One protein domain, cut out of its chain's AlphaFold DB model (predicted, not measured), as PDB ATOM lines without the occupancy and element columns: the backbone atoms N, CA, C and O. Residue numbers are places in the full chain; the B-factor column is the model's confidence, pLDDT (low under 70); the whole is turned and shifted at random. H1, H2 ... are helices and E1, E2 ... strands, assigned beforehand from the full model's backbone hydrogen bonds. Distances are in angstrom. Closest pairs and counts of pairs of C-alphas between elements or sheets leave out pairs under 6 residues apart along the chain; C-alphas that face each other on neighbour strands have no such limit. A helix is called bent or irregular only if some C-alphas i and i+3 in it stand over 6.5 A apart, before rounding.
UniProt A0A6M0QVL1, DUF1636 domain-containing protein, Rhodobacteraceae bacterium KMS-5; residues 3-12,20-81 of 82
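AT A GLANCE: This is residues 3 to 12 and 20 to 81 of the 82 residues of the protein "DUF1636 domain-containing protein" of Rhodobacteraceae bacterium KMS-5 (UniProt A0A6M0QVL1). A small antiparallel sheet of three short strands and one long helix, H1, make the main parts, with residues 48 to 55 of H1 just grazing the sheet. A second, short helix, H2, packs on residues 44 to 51 of H1, and the chain passes from H2 through a single residue into the edge strand E3. The printed part has 72 residues, with three named strands and two named helices in the order E1 E2 H1 H2 E3; the sheet runs E1 E2 E3, and the class is mixed, helices and strands. The whole is compact, with a radius of gyration of the C-alphas of 11.5 A, and rounded, spanning 29 by 27 by 25 A.

HOW THE PARTS SIT: Residues 3 to 12 hold no named element. E1, residues 25 to 27, and E2, residues 34 to 37, form a hairpin, antiparallel at 161 degrees; N 27 and O 35 are 2.9 A apart and N 25 and O 37 are 3.0 A apart, within hydrogen-bond range. E3, residues 76 to 80, is the antiparallel neighbour of E2 at 169 degrees, with N 34 and O 80 within hydrogen-bond range at 2.8 A. E2 is the inner strand. H1, residues 42 to 57, is on the sheet but only grazes it; its closest C-alphas to E1 are those of Ala 52 and Phe 27, 7.7 A apart. H2, residues 67 to 74, touches residues 44 to 51 of H1 alone, at a steep tilt of 55 degrees, opposite ways; the closest C-alphas are those of Ala 47 and Leu 69, 5.3 A apart. H2 is not on the sheet and is apart from E1. In H1, 10 of 12 O i to N i+4 pairs are within hydrogen-bond range; in H2, 0 of 4 are, beside 4 of 5 O i to N i+3 pairs.

IN THESE COORDINATES: E1 begins at C-alpha 25, (10.215, -15.351, 15.810), and is 6.9 A long from first to last C-alpha; E2 is 10.2 A long. H1 begins at C-alpha 42, (22.296, -17.878, 16.206), and is 24.2 A long. H2 is 9.7 A long. Both helices are irregular: C-alphas 43 and 46 are 7.1 A apart, and C-alphas 68 and 71 are 9.1 A apart. E3, 10.9 A long, ends at C-alpha 80, (-1.167, -17.172, 8.160).

THE WHOLE: The C-alphas farthest apart are those of Gly 5 and Thr 20, 31.8 A. Residues 13 to 19 are not printed, and C-alphas 12 and 20 are 17.9 A apart across this cut. The links E2 to H1 and H2 to E3 are tight, those from E1 to E2 and H1 to H2 are short, and no link is long. The mean pLDDT of the printed part is 94.7, and no printed residue is under 70.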
ATOM      1  N   LYS A   3      21.090  -3.353  13.542       86.00
ATOM      2  CA  LYS A   3      22.430  -3.464  12.924       86.00
ATOM      3  C   LYS A   3      22.393  -3.625  11.393       86.00
ATOM      4  O   LYS A   3      23.342  -3.253  10.721       86.00
ATOM      5  N   ALA A   4      21.310  -4.179  10.848       89.38
ATOM      6  CA  ALA A   4      21.124  -4.360   9.410       89.38
ATOM      7  C   ALA A   4      20.447  -3.153   8.728       89.38
ATOM      8  O   ALA A   4      20.173  -3.229   7.532       89.38
ATOM      9  N   GLY A   5      20.146  -2.078   9.471       92.81
ATOM     10  CA  GLY A   5      19.528  -0.856   8.947       92.81
ATOM     11  C   GLY A   5      18.074  -1.018   8.496       92.81
ATOM     12  O   GLY A   5      17.589  -0.214   7.709       92.81
ATOM     13  N   LEU A   6      17.379  -2.070   8.944       95.00
ATOM     14  CA  LEU A   6      15.998  -2.320   8.529       95.00
ATOM     15  C   LEU A   6      15.015  -1.483   9.361       95.00
ATOM     16  O   LEU A   6      15.120  -1.508  10.590       95.00
ATOM     17  N   PRO A   7      14.031  -0.811   8.732       94.94
ATOM     18  CA  PRO A   7      13.026  -0.000   9.419       94.94
ATOM     19  C   PRO A   7      11.931  -0.888  10.032       94.94
ATOM     20  O   PRO A   7      10.765  -0.824   9.654       94.94
ATOM     21  N   VAL A   8      12.315  -1.774  10.951       93.69
ATOM     22  CA  VAL A   8      11.413  -2.725  11.616       93.69
ATOM     23  C   VAL A   8      11.525  -2.596  13.128       93.69
ATOM     24  O   VAL A   8      12.621  -2.450  13.673       93.69
ATOM     25  N   ALA A   9      10.388  -2.692  13.810       94.81
ATOM     26  CA  ALA A   9      10.354  -2.809  15.258       94.81
ATOM     27  C   ALA A   9      10.561  -4.275  15.663       94.81
ATOM     28  O   ALA A   9       9.966  -5.179  15.079       94.81
ATOM     29  N   VAL A  10      11.405  -4.503  16.668       94.50
ATOM     30  CA  VAL A  10      11.575  -5.815  17.302       94.50
ATOM     31  C   VAL A  10      11.045  -5.700  18.720       94.50
ATOM     32  O   VAL A  10      11.472  -4.820  19.463       94.50
ATOM     33  N   ALA A  11      10.125  -6.585  19.079       94.62
ATOM     34  CA  ALA A  11       9.530  -6.645  20.404       94.62
ATOM     35  C   ALA A  11       9.497  -8.093  20.893       94.62
ATOM     36  O   ALA A  11       9.408  -9.029  20.094       94.62
ATOM     37  N   THR A  12       9.571  -8.266  22.208       94.69
ATOM     38  CA  THR A  12       9.323  -9.548  22.866       94.69
ATOM     39  C   THR A  12       7.823  -9.760  23.031       94.69
ATOM     40  O   THR A  12       7.072  -8.801  23.205       94.69
ATOM     41  N   THR A  20       6.797 -26.180  22.286       86.31
ATOM     42  CA  THR A  20       7.672 -27.341  22.044       86.31
ATOM     43  C   THR A  20       8.906 -27.017  21.195       86.31
ATOM     44  O   THR A  20       9.715 -27.907  20.945       86.31
ATOM     45  N   ARG A  21       9.051 -25.769  20.733       83.88
ATOM     46  CA  ARG A  21      10.098 -25.315  19.810       83.88
ATOM     47  C   ARG A  21      10.982 -24.285  20.523       83.88
ATOM     48  O   ARG A  21      10.480 -23.216  20.881       83.88
ATOM     49  N   PRO A  22      12.279 -24.549  20.753       82.00
ATOM     50  CA  PRO A  22      13.184 -23.531  21.276       82.00
ATOM     51  C   PRO A  22      13.220 -22.310  20.349       82.00
ATOM     52  O   PRO A  22      13.315 -22.471  19.137       82.00
ATOM     53  N   SER A  23      13.165 -21.109  20.938       91.31
ATOM     54  CA  SER A  23      13.280 -19.794  20.284       91.31
ATOM     55  C   SER A  23      12.415 -19.607  19.032       91.31
ATOM     56  O   SER A  23      12.695 -20.130  17.956       91.31
ATOM     57  N   THR A  24      11.385 -18.772  19.138       95.31
ATOM     58  CA  THR A  24      10.486 -18.458  18.019       95.31
ATOM     59  C   THR A  24      10.584 -16.994  17.605       95.31
ATOM     60  O   THR A  24      10.966 -16.130  18.395       95.31
ATOM     61  N   CYS A  25      10.266 -16.709  16.343       96.12
ATOM     62  CA  CYS A  25      10.215 -15.351  15.810       96.12
ATOM     63  C   CYS A  25       9.067 -15.234  14.810       96.12
ATOM     64  O   CYS A  25       8.948 -16.054  13.896       96.12
ATOM     65  N   ALA A  26       8.240 -14.206  14.983       96.62
ATOM     66  CA  ALA A  26       7.146 -13.906  14.080       96.62
ATOM     67  C   ALA A  26       7.399 -12.616  13.293       96.62
ATOM     68  O   ALA A  26       7.859 -11.616  13.843       96.62
ATOM     69  N   PHE A  27       7.016 -12.628  12.020       97.31
ATOM     70  CA  PHE A  27       6.950 -11.442  11.171       97.31
ATOM     71  C   PHE A  27       5.489 -11.121  10.898       97.31
ATOM     72  O   PHE A  27       4.742 -11.971  10.408       97.31
ATOM     73  N   ARG A  28       5.080  -9.896  11.243       96.31
ATOM     74  CA  ARG A  28       3.705  -9.424  11.075       96.31
ATOM     75  C   ARG A  28       3.698  -7.997  10.549       96.31
ATOM     76  O   ARG A  28       4.494  -7.165  10.974       96.31
ATOM     77  N   SER A  29       2.758  -7.723   9.659       96.88
ATOM     78  CA  SER A  29       2.386  -6.388   9.210       96.88
ATOM     79  C   SER A  29       0.907  -6.431   8.825       96.88
ATOM     80  O   SER A  29       0.474  -7.445   8.273       96.88
ATOM     81  N   PRO A  30       0.118  -5.375   9.086       96.00
ATOM     82  CA  PRO A  30      -1.255  -5.299   8.595       96.00
ATOM     83  C   PRO A  30      -1.328  -5.557   7.084       96.00
ATOM     84  O   PRO A  30      -0.460  -5.097   6.342       96.00
ATOM     85  N   GLY A  31      -2.339  -6.315   6.649       96.56
ATOM     86  CA  GLY A  31      -2.562  -6.660   5.239       96.56
ATOM     87  C   GLY A  31      -1.547  -7.635   4.634       96.56
ATOM     88  O   GLY A  31      -1.637  -7.935   3.448       96.56
ATOM     89  N   LYS A  32      -0.588  -8.138   5.424       98.12
ATOM     90  CA  LYS A  32       0.424  -9.088   4.963       98.12
ATOM     91  C   LYS A  32       0.278 -10.438   5.648       98.12
ATOM     92  O   LYS A  32      -0.035 -10.517   6.834       98.12
ATOM     93  N   THR A  33       0.608 -11.496   4.913       97.69
ATOM     94  CA  THR A  33       0.749 -12.853   5.453       97.69
ATOM     95  C   THR A  33       1.686 -12.825   6.662       97.69
ATOM     96  O   THR A  33       2.800 -12.311   6.567       97.69
ATOM     97  N   ALA A  34       1.269 -13.372   7.799       97.12
ATOM     98  CA  ALA A  34       2.147 -13.531   8.952       97.12
ATOM     99  C   ALA A  34       2.945 -14.837   8.854       97.12
ATOM    100  O   ALA A  34       2.425 -15.870   8.423       97.12
ATOM    101  N   TYR A  35       4.201 -14.790   9.291       97.19
ATOM    102  CA  TYR A  35       5.090 -15.952   9.353       97.19
ATOM    103  C   TYR A  35       5.544 -16.175  10.785       97.19
ATOM    104  O   TYR A  35       5.919 -15.217  11.458       97.19
ATOM    105  N   LEU A  36       5.533 -17.431  11.226       96.56
ATOM    106  CA  LEU A  36       6.101 -17.864  12.498       96.56
ATOM    107  C   LEU A  36       7.187 -18.901  12.228       96.56
ATOM    108  O   LEU A  36       6.913 -19.939  11.625       96.56
ATOM    109  N   PHE A  37       8.391 -18.629  12.712       96.88
ATOM    110  CA  PHE A  37       9.521 -19.551  12.691       96.88
ATOM    111  C   PHE A  37       9.823 -20.061  14.101       96.88
ATOM    112  O   PHE A  37       9.602 -19.338  15.076       96.88
ATOM    113  N   GLY A  38      10.362 -21.274  14.209       96.19
ATOM    114  CA  GLY A  38      10.901 -21.814  15.462       96.19
ATOM    115  C   GLY A  38      12.130 -22.682  15.252       96.19
ATOM    116  O   GLY A  38      12.655 -22.745  14.147       96.19
ATOM    117  N   ASP A  39      12.610 -23.316  16.321       95.62
ATOM    118  CA  ASP A  39      13.911 -24.005  16.350       95.62
ATOM    119  C   ASP A  39      15.059 -23.081  15.913       95.62
ATOM    120  O   ASP A  39      15.989 -23.480  15.195       95.62
ATOM    121  N   LEU A  40      14.956 -21.806  16.302       95.50
ATOM    122  CA  LEU A  40      15.901 -20.776  15.895       95.50
ATOM    123  C   LEU A  40      17.161 -20.826  16.757       95.50
ATOM    124  O   LEU A  40      17.110 -20.886  17.987       95.50
ATOM    125  N   SER A  41      18.306 -20.725  16.096       95.50
ATOM    126  CA  SER A  41      19.624 -20.575  16.698       95.50
ATOM    127  C   SER A  41      20.312 -19.316  16.162       95.50
ATOM    128  O   SER A  41      19.815 -18.625  15.270       95.50
ATOM    129  N   ALA A  42      21.501 -19.007  16.686       95.19
ATOM    130  CA  ALA A  42      22.296 -17.878  16.206       95.19
ATOM    131  C   ALA A  42      22.668 -17.987  14.711       95.19
ATOM    132  O   ALA A  42      22.891 -16.963  14.066       95.19
ATOM    133  N   GLN A  43      22.702 -19.201  14.149       95.50
ATOM    134  CA  GLN A  43      23.006 -19.439  12.732       95.50
ATOM    135  C   GLN A  43      21.885 -18.943  11.807       95.50
ATOM    136  O   GLN A  43      22.147 -18.580  10.664       95.50
ATOM    137  N   ASP A  44      20.648 -18.857  12.306       96.56
ATOM    138  CA  ASP A  44      19.497 -18.416  11.513       96.56
ATOM    139  C   ASP A  44      19.393 -16.888  11.404       96.56
ATOM    140  O   ASP A  44      18.581 -16.374  10.634       96.56
ATOM    141  N   LEU A  45      20.192 -16.132  12.168       95.06
ATOM    142  CA  LEU A  45      20.062 -14.673  12.260       95.06
ATOM    143  C   LEU A  45      20.215 -13.977  10.906       95.06
ATOM    144  O   LEU A  45      19.486 -13.026  10.621       95.06
ATOM    145  N   GLU A  46      21.138 -14.442  10.065       96.12
ATOM    146  CA  GLU A  46      21.338 -13.864   8.738       96.12
ATOM    147  C   GLU A  46      20.157 -14.178   7.807       96.12
ATOM    148  O   GLU A  46      19.636 -13.281   7.140       96.12
ATOM    149  N   ALA A  47      19.644 -15.412   7.846       96.88
ATOM    150  CA  ALA A  47      18.456 -15.811   7.096       96.88
ATOM    151  C   ALA A  47      17.202 -15.034   7.540       96.88
ATOM    152  O   ALA A  47      16.403 -14.634   6.695       96.88
ATOM    153  N   LEU A  48      17.053 -14.739   8.837       97.00
ATOM    154  CA  LEU A  48      15.968 -13.899   9.364       97.00
ATOM    155  C   LEU A  48      16.071 -12.449   8.866       97.00
ATOM    156  O   LEU A  48      15.051 -11.822   8.580       97.00
ATOM    157  N   VAL A  49      17.284 -11.901   8.735       97.00
ATOM    158  CA  VAL A  49      17.502 -10.568   8.139       97.00
ATOM    159  C   VAL A  49      17.165 -10.580   6.647       97.00
ATOM    160  O   VAL A  49      16.510  -9.655   6.161       97.00
ATOM    161  N   THR A  50      17.561 -11.628   5.923       96.75
ATOM    162  CA  THR A  50      17.189 -11.823   4.513       96.75
ATOM    163  C   THR A  50      15.674 -11.931   4.353       96.75
ATOM    164  O   THR A  50      15.100 -11.228   3.521       96.75
ATOM    165  N   PHE A  51      15.008 -12.717   5.201       97.38
ATOM    166  CA  PHE A  51      13.551 -12.806   5.229       97.38
ATOM    167  C   PHE A  51      12.911 -11.435   5.462       97.38
ATOM    168  O   PHE A  51      12.030 -11.038   4.706       97.38
ATOM    169  N   ALA A  52      13.389 -10.677   6.452       97.06
ATOM    170  CA  ALA A  52      12.871  -9.347   6.760       97.06
ATOM    171  C   ALA A  52      12.940  -8.396   5.552       97.06
ATOM    172  O   ALA A  52      11.986  -7.666   5.288       97.06
ATOM    173  N   ARG A  53      14.039  -8.425   4.786       96.38
ATOM    174  CA  ARG A  53      14.193  -7.628   3.554       96.38
ATOM    175  C   ARG A  53      13.169  -8.016   2.490       96.38
ATOM    176  O   ARG A  53      12.521  -7.140   1.923       96.38
ATOM    177  N   LEU A  54      13.002  -9.315   2.250       96.50
ATOM    178  CA  LEU A  54      12.035  -9.828   1.274       96.50
ATOM    179  C   LEU A  54      10.596  -9.507   1.695       96.50
ATOM    180  O   LEU A  54       9.782  -9.087   0.877       96.50
ATOM    181  N   TYR A  55      10.299  -9.632   2.986       97.06
ATOM    182  CA  TYR A  55       8.995  -9.324   3.561       97.06
ATOM    183  C   TYR A  55       8.643  -7.832   3.477       97.06
ATOM    184  O   TYR A  55       7.495  -7.469   3.209       97.06
ATOM    185  N   LEU A  56       9.632  -6.952   3.671       96.25
ATOM    186  CA  LEU A  56       9.478  -5.511   3.462       96.25
ATOM    187  C   LEU A  56       9.183  -5.180   1.994       96.25
ATOM    188  O   LEU A  56       8.296  -4.371   1.737       96.25
ATOM    189  N   ALA A  57       9.885  -5.826   1.058       95.38
ATOM    190  CA  ALA A  57       9.718  -5.609  -0.380       95.38
ATOM    191  C   ALA A  57       8.417  -6.205  -0.954       95.38
ATOM    192  O   ALA A  57       7.937  -5.746  -1.987       95.38
ATOM    193  N   SER A  58       7.842  -7.216  -0.301       96.06
ATOM    194  CA  SER A  58       6.576  -7.831  -0.709       96.06
ATOM    195  C   SER A  58       5.376  -6.971  -0.300       96.06
ATOM    196  O   SER A  58       5.312  -6.503   0.835       96.06
ATOM    197  N   ALA A  59       4.397  -6.789  -1.191       95.81
ATOM    198  CA  ALA A  59       3.185  -6.017  -0.903       95.81
ATOM    199  C   ALA A  59       2.221  -6.752   0.050       95.81
ATOM    200  O   ALA A  59       1.676  -6.137   0.962       95.81
ATOM    201  N   ASP A  60       2.070  -8.064  -0.119       96.38
ATOM    202  CA  ASP A  60       1.140  -8.938   0.615       96.38
ATOM    203  C   ASP A  60       1.854  -9.850   1.635       96.38
ATOM    204  O   ASP A  60       1.250 -10.710   2.283       96.38
ATOM    205  N   GLY A  61       3.171  -9.687   1.772       95.75
ATOM    206  CA  GLY A  61       4.030 -10.511   2.615       95.75
ATOM    207  C   GLY A  61       4.219 -11.937   2.108       95.75
ATOM    208  O   GLY A  61       4.944 -12.692   2.753       95.75
ATOM    209  N   ALA A  62       3.602 -12.333   0.993       93.94
ATOM    210  CA  ALA A  62       3.768 -13.668   0.451       93.94
ATOM    211  C   ALA A  62       5.175 -13.821  -0.134       93.94
ATOM    212  O   ALA A  62       5.641 -13.005  -0.931       93.94
ATOM    213  N   LEU A  63       5.846 -14.900   0.261       90.81
ATOM    214  CA  LEU A  63       7.144 -15.269  -0.283       90.81
ATOM    215  C   LEU A  63       6.986 -16.403  -1.299       90.81
ATOM    216  O   LEU A  63       6.619 -17.518  -0.927       90.81
ATOM    217  N   ALA A  64       7.258 -16.107  -2.572       84.75
ATOM    218  CA  ALA A  64       7.126 -17.071  -3.668       84.75
ATOM    219  C   ALA A  64       8.268 -18.101  -3.700       84.75
ATOM    220  O   ALA A  64       8.030 -19.272  -3.986       84.75
ATOM    221  N   ASP A  65       9.495 -17.683  -3.374       89.94
ATOM    222  CA  ASP A  65      10.662 -18.564  -3.330       89.94
ATOM    223  C   ASP A  65      11.342 -18.504  -1.963       89.94
ATOM    224  O   ASP A  65      11.985 -17.520  -1.606       89.94
ATOM    225  N   ALA A  66      11.210 -19.584  -1.195       91.38
ATOM    226  CA  ALA A  66      11.832 -19.713   0.114       91.38
ATOM    227  C   ALA A  66      13.245 -20.326   0.060       91.38
ATOM    228  O   ALA A  66      13.904 -20.401   1.095       91.38
ATOM    229  N   ARG A  67      13.747 -20.770  -1.105       94.25
ATOM    230  CA  ARG A  67      15.087 -21.391  -1.217       94.25
ATOM    231  C   ARG A  67      16.204 -20.431  -0.818       94.25
ATOM    232  O   ARG A  67      17.191 -20.858  -0.231       94.25
ATOM    233  N   VAL A  68      16.000 -19.136  -1.056       93.06
ATOM    234  CA  VAL A  68      16.913 -18.053  -0.653       93.06
ATOM    235  C   VAL A  68      17.099 -17.940   0.866       93.06
ATOM    236  O   VAL A  68      18.021 -17.269   1.315       93.06
ATOM    237  N   LEU A  69      16.243 -18.587   1.663       94.94
ATOM    238  CA  LEU A  69      16.333 -18.593   3.123       94.94
ATOM    239  C   LEU A  69      17.201 -19.737   3.672       94.94
ATOM    240  O   LEU A  69      17.333 -19.858   4.888       94.94
ATOM    241  N   GLY A  70      17.756 -20.601   2.813       95.31
ATOM    242  CA  GLY A  70      18.518 -21.769   3.258       95.31
ATOM    243  C   GLY A  70      17.683 -22.669   4.174       95.31
ATOM    244  O   GLY A  70      16.529 -22.971   3.861       95.31
ATOM    245  N   ASP A  71      18.247 -23.065   5.314       95.81
ATOM    246  CA  ASP A  71      17.596 -23.970   6.272       95.81
ATOM    247  C   ASP A  71      16.383 -23.352   6.976       95.81
ATOM    248  O   ASP A  71      15.451 -24.070   7.349       95.81
ATOM    249  N   LEU A  72      16.322 -22.019   7.082       96.88
ATOM    250  CA  LEU A  72      15.209 -21.314   7.726       96.88
ATOM    251  C   LEU A  72      13.860 -21.643   7.062       96.88
ATOM    252  O   LEU A  72      12.827 -21.654   7.732       96.88
ATOM    253  N   ARG A  73      13.845 -21.982   5.764       95.62
ATOM    254  CA  ARG A  73      12.609 -22.357   5.051       95.62
ATOM    255  C   ARG A  73      11.923 -23.595   5.628       95.62
ATOM    256  O   ARG A  73      10.713 -23.732   5.487       95.62
ATOM    257  N   PHE A  74      12.680 -24.483   6.269       95.81
ATOM    258  CA  PHE A  74      12.157 -25.690   6.913       95.81
ATOM    259  C   PHE A  74      11.719 -25.452   8.360       95.81
ATOM    260  O   PHE A  74      11.085 -26.310   8.966       95.81
ATOM    261  N   LYS A  75      12.037 -24.275   8.902       96.19
ATOM    262  CA  LYS A  75      11.728 -23.860  10.272       96.19
ATOM    263  C   LYS A  75      10.435 -23.049  10.380       96.19
ATOM    264  O   LYS A  75      10.096 -22.567  11.459       96.19
ATOM    265  N   ALA A  76       9.713 -22.874   9.272       95.12
ATOM    266  CA  ALA A  76       8.408 -22.227   9.262       95.12
ATOM    267  C   ALA A  76       7.366 -23.129   9.944       95.12
ATOM    268  O   ALA A  76       7.049 -24.212   9.457       95.12
ATOM    269  N   ILE A  77       6.829 -22.666  11.072       95.06
ATOM    270  CA  ILE A  77       5.769 -23.339  11.834       95.06
ATOM    271  C   ILE A  77       4.401 -22.987  11.252       95.06
ATOM    272  O   ILE A  77       3.530 -23.845  11.142       95.06
ATOM    273  N   ALA A  78       4.206 -21.717  10.892       94.06
ATOM    274  CA  ALA A  78       2.939 -21.237  10.364       94.06
ATOM    275  C   ALA A  78       3.139 -20.153   9.304       94.06
ATOM    276  O   ALA A  78       4.024 -19.298   9.409       94.06
ATOM    277  N   ARG A  79       2.244 -20.181   8.315       95.44
ATOM    278  CA  ARG A  79       2.014 -19.125   7.332       95.44
ATOM    279  C   ARG A  79       0.530 -18.783   7.385       95.44
ATOM    280  O   ARG A  79      -0.297 -19.626   7.050       95.44
ATOM    281  N   ILE A  80       0.204 -17.581   7.839       95.12
ATOM    282  CA  ILE A  80      -1.167 -17.172   8.160       95.12
ATOM    283  C   ILE A  80      -1.557 -16.045   7.196       95.12
ATOM    284  O   ILE A  80      -0.992 -14.956   7.316       95.12
ATOM    285  N   PRO A  81      -2.449 -16.288   6.220       94.25
ATOM    286  CA  PRO A  81      -2.949 -15.243   5.325       94.25
ATOM    287  C   PRO A  81      -3.619 -14.089   6.087       94.25
ATOM    288  O   PRO A  81      -4.081 -14.283   7.212       94.25
TER     289      PRO A  81